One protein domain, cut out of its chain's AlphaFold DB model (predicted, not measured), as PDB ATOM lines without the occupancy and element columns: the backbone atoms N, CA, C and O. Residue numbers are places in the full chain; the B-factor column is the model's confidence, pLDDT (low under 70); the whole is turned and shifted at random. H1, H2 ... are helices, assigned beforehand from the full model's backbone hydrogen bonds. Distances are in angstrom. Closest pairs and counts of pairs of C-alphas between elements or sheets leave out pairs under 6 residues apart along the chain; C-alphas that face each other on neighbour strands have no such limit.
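AT A GLANCE: This is residues 2 to 57 of the 168 residues of the protein "L-asparagine permease" of Klebsiella michiganensis (UniProt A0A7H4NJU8). Two long helices, H1 then H2, meet near their ends at a tight link and make an open V, with H2 the longer arm. The arms spread away from this corner and have no other contact. The printed part has 56 residues, is all helix with no named strand, and is extended, with a radius of gyration of the C-alphas of 18.5 A and spans of 48 by 38 by 6 A, a flat outline.

HOW THE PARTS SIT: H1, residues 3 to 22, and H2, residues 25 to 56, are close but not clearly touching; their closest C-alphas, those of Asn 21 and Phe 28, are 7.1 A apart. They run opposite ways at a steep tilt of 63 degrees. In H2 every O i to N i+4 pair is within hydrogen-bond range; in H1, 13 of 16 are.

IN THESE COORDINATES: H1 begins at C-alpha 3 (37.495, -91.201, -20.170) and is 29.5 A long. H2 is 46.2 A long and ends at C-alpha 56 (35.270, -136.971, -17.037).

THE WHOLE: The C-alphas farthest apart, of Met 22 and Gly 57, are 51.3 A apart. The printed part has no cut. Mean pLDDT of the printed part is 73.9; residues 2 to 7, 20 to 29 and 53 to 57 are under 70.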
ATOM      1  N   ALA A   2      40.942 -90.890 -22.818       48.19
ATOM      2  CA  ALA A   2      40.131 -92.121 -22.904       48.19
ATOM      3  C   ALA A   2      38.818 -92.116 -22.077       48.19
ATOM      4  O   ALA A   2      37.889 -92.839 -22.416       48.19
ATOM      5  N   THR A   3      38.691 -91.271 -21.046       55.72
ATOM      6  CA  THR A   3      37.495 -91.201 -20.170       55.72
ATOM      7  C   THR A   3      36.262 -90.576 -20.839       55.72
ATOM      8  O   THR A   3      35.134 -90.945 -20.527       55.72
ATOM      9  N   PHE A   4      36.450 -89.654 -21.793       52.66
ATOM     10  CA  PHE A   4      35.339 -88.912 -22.413       52.66
ATOM     11  C   PHE A   4      34.496 -89.753 -23.384       52.66
ATOM     12  O   PHE A   4      33.325 -89.449 -23.593       52.66
ATOM     13  N   ARG A   5      35.060 -90.827 -23.955       59.22
ATOM     14  CA  ARG A   5      34.337 -91.706 -24.887       59.22
ATOM     15  C   ARG A   5      33.366 -92.644 -24.158       59.22
ATOM     16  O   ARG A   5      32.337 -92.975 -24.725       59.22
ATOM     17  N   SER A   6      33.656 -93.027 -22.915       62.09
ATOM     18  CA  SER A   6      32.804 -93.909 -22.100       62.09
ATOM     19  C   SER A   6      31.536 -93.206 -21.605       62.09
ATOM     20  O   SER A   6      30.480 -93.827 -21.509       62.09
ATOM     21  N   GLY A   7      31.631 -91.901 -21.317       69.69
ATOM     22  CA  GLY A   7      30.532 -91.112 -20.756       69.69
ATOM     23  C   GLY A   7      29.346 -90.948 -21.707       69.69
ATOM     24  O   GLY A   7      28.204 -91.044 -21.273       69.69
ATOM     25  N   SER A   8      29.590 -90.776 -23.008       73.50
ATOM     26  CA  SER A   8      28.515 -90.673 -24.002       73.50
ATOM     27  C   SER A   8      27.762 -91.993 -24.193       73.50
ATOM     28  O   SER A   8      26.540 -91.978 -24.326       73.50
ATOM     29  N   PHE A   9      28.454 -93.136 -24.126       77.62
ATOM     30  CA  PHE A   9      27.801 -94.450 -24.116       77.62
ATOM     31  C   PHE A   9      27.008 -94.689 -22.825       77.62
ATOM     32  O   PHE A   9      25.896 -95.206 -22.891       77.62
ATOM     33  N   ALA A  10      27.535 -94.271 -21.669       80.31
ATOM     34  CA  ALA A  10      26.836 -94.382 -20.389       80.31
ATOM     35  C   ALA A  10      25.563 -93.519 -20.349       80.31
ATOM     36  O   ALA A  10      24.514 -94.009 -19.946       80.31
ATOM     37  N   LEU A  11      25.630 -92.270 -20.825       82.12
ATOM     38  CA  LEU A  11      24.471 -91.375 -20.929       82.12
ATOM     39  C   LEU A  11      23.427 -91.909 -21.916       82.12
ATOM     40  O   LEU A  11      22.235 -91.868 -21.620       82.12
ATOM     41  N   GLY A  12      23.867 -92.461 -23.051       84.75
ATOM     42  CA  GLY A  12      22.984 -93.125 -24.010       84.75
ATOM     43  C   GLY A  12      22.277 -94.339 -23.405       84.75
ATOM     44  O   GLY A  12      21.058 -94.443 -23.496       84.75
ATOM     45  N   ALA A  13      23.012 -95.219 -22.720       80.75
ATOM     46  CA  ALA A  13      22.433 -96.376 -22.041       80.75
ATOM     47  C   ALA A  13      21.439 -95.961 -20.943       80.75
ATOM     48  O   ALA A  13      20.354 -96.530 -20.864       80.75
ATOM     49  N   LEU A  14      21.766 -94.939 -20.141       82.94
ATOM     50  CA  LEU A  14      20.878 -94.440 -19.087       82.94
ATOM     51  C   LEU A  14      19.588 -93.841 -19.661       82.94
ATOM     52  O   LEU A  14      18.510 -94.088 -19.129       82.94
ATOM     53  N   ALA A  15      19.685 -93.086 -20.758       81.62
ATOM     54  CA  ALA A  15      18.532 -92.498 -21.433       81.62
ATOM     55  C   ALA A  15      17.633 -93.568 -22.075       81.62
ATOM     56  O   ALA A  15      16.409 -93.468 -21.989       81.62
ATOM     57  N   ILE A  16      18.219 -94.615 -22.666       81.19
ATOM     58  CA  ILE A  16      17.477 -95.755 -23.227       81.19
ATOM     59  C   ILE A  16      16.772 -96.526 -22.109       81.19
ATOM     60  O   ILE A  16      15.572 -96.757 -22.189       81.19
ATOM     61  N   VAL A  17      17.479 -96.872 -21.031       74.94
ATOM     62  CA  VAL A  17      16.882 -97.584 -19.889       74.94
ATOM     63  C   VAL A  17      15.805 -96.730 -19.212       74.94
ATOM     64  O   VAL A  17      14.743 -97.246 -18.878       74.94
ATOM     65  N   GLY A  18      16.026 -95.421 -19.063       77.94
ATOM     66  CA  GLY A  18      15.059 -94.488 -18.480       77.94
ATOM     67  C   GLY A  18      13.796 -94.311 -19.325       77.94
ATOM     68  O   GLY A  18      12.693 -94.322 -18.786       77.94
ATOM     69  N   THR A  19      13.931 -94.217 -20.651       73.56
ATOM     70  CA  THR A  19      12.774 -94.146 -21.562       73.56
ATOM     71  C   THR A  19      12.011 -95.468 -21.616       73.56
ATOM     72  O   THR A  19      10.782 -95.459 -21.575       73.56
ATOM     73  N   MET A  20      12.710 -96.605 -21.591       66.25
ATOM     74  CA  MET A  20      12.090 -97.932 -21.498       66.25
ATOM     75  C   MET A  20      11.312 -98.121 -20.187       66.25
ATOM     76  O   MET A  20      10.276 -98.777 -20.181       66.25
ATOM     77  N   ASN A  21      11.774 -97.509 -19.091       68.69
ATOM     78  CA  ASN A  21      11.103 -97.553 -17.788       68.69
ATOM     79  C   ASN A  21       9.743 -96.814 -17.803       68.69
ATOM     80  O   ASN A  21       8.819 -97.195 -17.092       68.69
ATOM     81  N   MET A  22       9.570 -95.795 -18.657       65.88
ATOM     82  CA  MET A  22       8.298 -95.059 -18.773       65.88
ATOM     83  C   MET A  22       7.331 -95.646 -19.816       65.88
ATOM     84  O   MET A  22       6.121 -95.436 -19.725       65.88
ATOM     85  N   ILE A  23       7.836 -96.394 -20.803       67.19
ATOM     86  CA  ILE A  23       7.047 -96.941 -21.917       67.19
ATOM     87  C   ILE A  23       6.583 -98.361 -21.561       67.19
ATOM     88  O   ILE A  23       7.096 -99.363 -22.039       67.19
ATOM     89  N   GLY A  24       5.561 -98.444 -20.711       60.94
ATOM     90  CA  GLY A  24       4.726 -99.638 -20.577       60.94
ATOM     91  C   GLY A  24       5.323-100.780 -19.749       60.94
ATOM     92  O   GLY A  24       6.086-101.613 -20.234       60.94
ATOM     93  N   VAL A  25       4.797-100.921 -18.531       59.81
ATOM     94  CA  VAL A  25       5.057-102.013 -17.572       59.81
ATOM     95  C   VAL A  25       4.953-103.421 -18.192       59.81
ATOM     96  O   VAL A  25       5.599-104.354 -17.728       59.81
ATOM     97  N   LYS A  26       4.172-103.583 -19.274       63.97
ATOM     98  CA  LYS A  26       4.014-104.863 -19.989       63.97
ATOM     99  C   LYS A  26       5.253-105.271 -20.790       63.97
ATOM    100  O   LYS A  26       5.652-106.424 -20.700       63.97
ATOM    101  N   TRP A  27       5.872-104.351 -21.530       69.44
ATOM    102  CA  TRP A  27       7.080-104.653 -22.310       69.44
ATOM    103  C   TRP A  27       8.287-104.878 -21.405       69.44
ATOM    104  O   TRP A  27       9.114-105.749 -21.667       69.44
ATOM    105  N   PHE A  28       8.361-104.123 -20.308       69.12
ATOM    106  CA  PHE A  28       9.397-104.304 -19.298       69.12
ATOM    107  C   PHE A  28       9.323-105.696 -18.651       69.12
ATOM    108  O   PHE A  28      10.329-106.402 -18.619       69.12
ATOM    109  N   ALA A  29       8.127-106.130 -18.236       65.81
ATOM    110  CA  ALA A  29       7.920-107.458 -17.656       65.81
ATOM    111  C   ALA A  29       8.228-108.599 -18.645       65.81
ATOM    112  O   ALA A  29       8.784-109.628 -18.262       65.81
ATOM    113  N   GLU A  30       7.905-108.420 -19.929       77.12
ATOM    114  CA  GLU A  30       8.189-109.416 -20.966       77.12
ATOM    115  C   GLU A  30       9.702-109.552 -21.207       77.12
ATOM    116  O   GLU A  30      10.230-110.664 -21.222       77.12
ATOM    117  N   MET A  31      10.437-108.435 -21.274       80.00
ATOM    118  CA  MET A  31      11.903-108.450 -21.365       80.00
ATOM    119  C   MET A  31      12.558-109.054 -20.117       80.00
ATOM    120  O   MET A  31      13.511-109.827 -20.233       80.00
ATOM    121  N   GLU A  32      12.046-108.750 -18.924       75.31
ATOM    122  CA  GLU A  32      12.530-109.324 -17.669       75.31
ATOM    123  C   GLU A  32      12.356-110.849 -17.632       75.31
ATOM    124  O   GLU A  32      13.283-111.564 -17.236       75.31
ATOM    125  N   PHE A  33      11.235-111.365 -18.146       78.06
ATOM    126  CA  PHE A  33      11.021-112.803 -18.306       78.06
ATOM    127  C   PHE A  33      12.049-113.445 -19.249       78.06
ATOM    128  O   PHE A  33      12.643-114.471 -18.904       78.06
ATOM    129  N   TRP A  34      12.325-112.834 -20.407       83.69
ATOM    130  CA  TRP A  34      13.358-113.323 -21.329       83.69
ATOM    131  C   TRP A  34      14.747-113.349 -20.674       83.69
ATOM    132  O   TRP A  34      15.473-114.340 -20.800       83.69
ATOM    133  N   PHE A  35      15.112-112.315 -19.911       79.69
ATOM    134  CA  PHE A  35      16.376-112.295 -19.168       79.69
ATOM    135  C   PHE A  35      16.420-113.337 -18.039       79.69
ATOM    136  O   PHE A  35      17.470-113.945 -17.808       79.69
ATOM    137  N   ALA A  36      15.301-113.589 -17.357       79.44
ATOM    138  CA  ALA A  36      15.196-114.649 -16.359       79.44
ATOM    139  C   ALA A  36      15.359-116.043 -16.991       79.44
ATOM    140  O   ALA A  36      16.086-116.879 -16.449       79.44
ATOM    141  N   LEU A  37      14.775-116.277 -18.173       84.12
ATOM    142  CA  LEU A  37      14.925-117.528 -18.922       84.12
ATOM    143  C   LEU A  37      16.392-117.790 -19.291       84.12
ATOM    144  O   LEU A  37      16.897-118.888 -19.058       84.12
ATOM    145  N   VAL A  38      17.100-116.779 -19.806       88.75
ATOM    146  CA  VAL A  38      18.531-116.889 -20.143       88.75
ATOM    147  C   VAL A  38      19.360-117.253 -18.908       88.75
ATOM    148  O   VAL A  38      20.222-118.129 -18.991       88.75
ATOM    149  N   LYS A  39      19.075-116.650 -17.743       81.69
ATOM    150  CA  LYS A  39      19.747-116.998 -16.478       81.69
ATOM    151  C   LYS A  39      19.521-118.462 -16.088       81.69
ATOM    152  O   LYS A  39      20.474-119.150 -15.725       81.69
ATOM    153  N   VAL A  40      18.287-118.962 -16.181       82.38
ATOM    154  CA  VAL A  40      17.967-120.363 -15.854       82.38
ATOM    155  C   VAL A  40      18.650-121.323 -16.828       82.38
ATOM    156  O   VAL A  40      19.276-122.290 -16.392       82.38
ATOM    157  N   LEU A  41      18.601-121.034 -18.131       87.69
ATOM    158  CA  LEU A  41      19.290-121.828 -19.151       87.69
ATOM    159  C   LEU A  41      20.801-121.869 -18.908       87.69
ATOM    160  O   LEU A  41      21.395-122.941 -19.003       87.69
ATOM    161  N   ALA A  42      21.413-120.749 -18.515       85.44
ATOM    162  CA  ALA A  42      22.827-120.701 -18.156       85.44
ATOM    163  C   ALA A  42      23.148-121.610 -16.955       85.44
ATOM    164  O   ALA A  42      24.112-122.372 -17.007       85.44
ATOM    165  N   ILE A  43      22.321-121.601 -15.903       82.44
ATOM    166  CA  ILE A  43      22.484-122.467 -14.721       82.44
ATOM    167  C   ILE A  43      22.344-123.957 -15.084       82.44
ATOM    168  O   ILE A  43      23.068-124.799 -14.543       82.44
ATOM    169  N   VAL A  44      21.412-124.298 -15.975       85.00
ATOM    170  CA  VAL A  44      21.198-125.678 -16.442       85.00
ATOM    171  C   VAL A  44      22.359-126.139 -17.320       85.00
ATOM    172  O   VAL A  44      22.924-127.198 -17.054       85.00
ATOM    173  N   ALA A  45      22.763-125.335 -18.306       87.19
ATOM    174  CA  ALA A  45      23.909-125.626 -19.165       87.19
ATOM    175  C   ALA A  45      25.192-125.787 -18.342       87.19
ATOM    176  O   ALA A  45      25.935-126.750 -18.529       87.19
ATOM    177  N   PHE A  46      25.407-124.899 -17.369       81.38
ATOM    178  CA  PHE A  46      26.527-124.993 -16.445       81.38
ATOM    179  C   PHE A  46      26.479-126.284 -15.629       81.38
ATOM    180  O   PHE A  46      27.497-126.958 -15.549       81.38
ATOM    181  N   LEU A  47      25.320-126.695 -15.095       80.12
ATOM    182  CA  LEU A  47      25.201-127.968 -14.371       80.12
ATOM    183  C   LEU A  47      25.550-129.162 -15.259       80.12
ATOM    184  O   LEU A  47      26.321-130.011 -14.826       80.12
ATOM    185  N   VAL A  48      25.043-129.216 -16.492       83.56
ATOM    186  CA  VAL A  48      25.342-130.315 -17.426       83.56
ATOM    187  C   VAL A  48      26.838-130.375 -17.725       83.56
ATOM    188  O   VAL A  48      27.457-131.426 -17.566       83.56
ATOM    189  N   VAL A  49      27.440-129.241 -18.094       81.62
ATOM    190  CA  VAL A  49      28.879-129.158 -18.375       81.62
ATOM    191  C   VAL A  49      29.691-129.508 -17.132       81.62
ATOM    192  O   VAL A  49      30.631-130.285 -17.232       81.62
ATOM    193  N   GLY A  50      29.312-129.007 -15.958       72.88
ATOM    194  CA  GLY A  50      29.977-129.292 -14.691       72.88
ATOM    195  C   GLY A  50      29.936-130.757 -14.299       72.88
ATOM    196  O   GLY A  50      30.968-131.315 -13.950       72.88
ATOM    197  N   THR A  51      28.776-131.405 -14.400       72.69
ATOM    198  CA  THR A  51      28.645-132.841 -14.125       72.69
ATOM    199  C   THR A  51      29.462-133.669 -15.114       72.69
ATOM    200  O   THR A  51      30.141-134.603 -14.696       72.69
ATOM    201  N   ILE A  52      29.475-133.302 -16.401       74.50
ATOM    202  CA  ILE A  52      30.322-133.961 -17.405       74.50
ATOM    203  C   ILE A  52      31.803-133.746 -17.083       74.50
ATOM    204  O   ILE A  52      32.576-134.696 -17.148       74.50
ATOM    205  N   PHE A  53      32.218-132.533 -16.720       69.50
ATOM    206  CA  PHE A  53      33.622-132.204 -16.472       69.50
ATOM    207  C   PHE A  53      34.149-132.864 -15.192       69.50
ATOM    208  O   PHE A  53      35.221-133.467 -15.220       69.50
ATOM    209  N   LEU A  54      33.367-132.835 -14.104       66.56
ATOM    210  CA  LEU A  54      33.683-133.565 -12.873       66.56
ATOM    211  C   LEU A  54      33.681-135.082 -13.100       66.56
ATOM    212  O   LEU A  54      34.567-135.769 -12.599       66.56
ATOM    213  N   GLY A  55      32.726-135.604 -13.875       63.53
ATOM    214  CA  GLY A  55      32.645-137.028 -14.204       63.53
ATOM    215  C   GLY A  55      33.740-137.507 -15.164       63.53
ATOM    216  O   GLY A  55      34.140-138.666 -15.105       63.53
ATOM    217  N   SER A  56      34.260-136.626 -16.024       62.72
ATOM    218  CA  SER A  56      35.270-136.971 -17.037       62.72
ATOM    219  C   SER A  56      36.708-136.917 -16.519       62.72
ATOM    220  O   SER A  56      37.606-137.341 -17.243       62.72
ATOM    221  N   GLY A  57      36.946-136.395 -15.307       57.81
ATOM    222  CA  GLY A  57      38.233-136.487 -14.603       57.81
ATOM    223  C   GLY A  57      39.467-136.094 -15.427       57.81
ATOM    224  O   GLY A  57      40.536-136.673 -15.228       57.81
TER     225      GLY A  57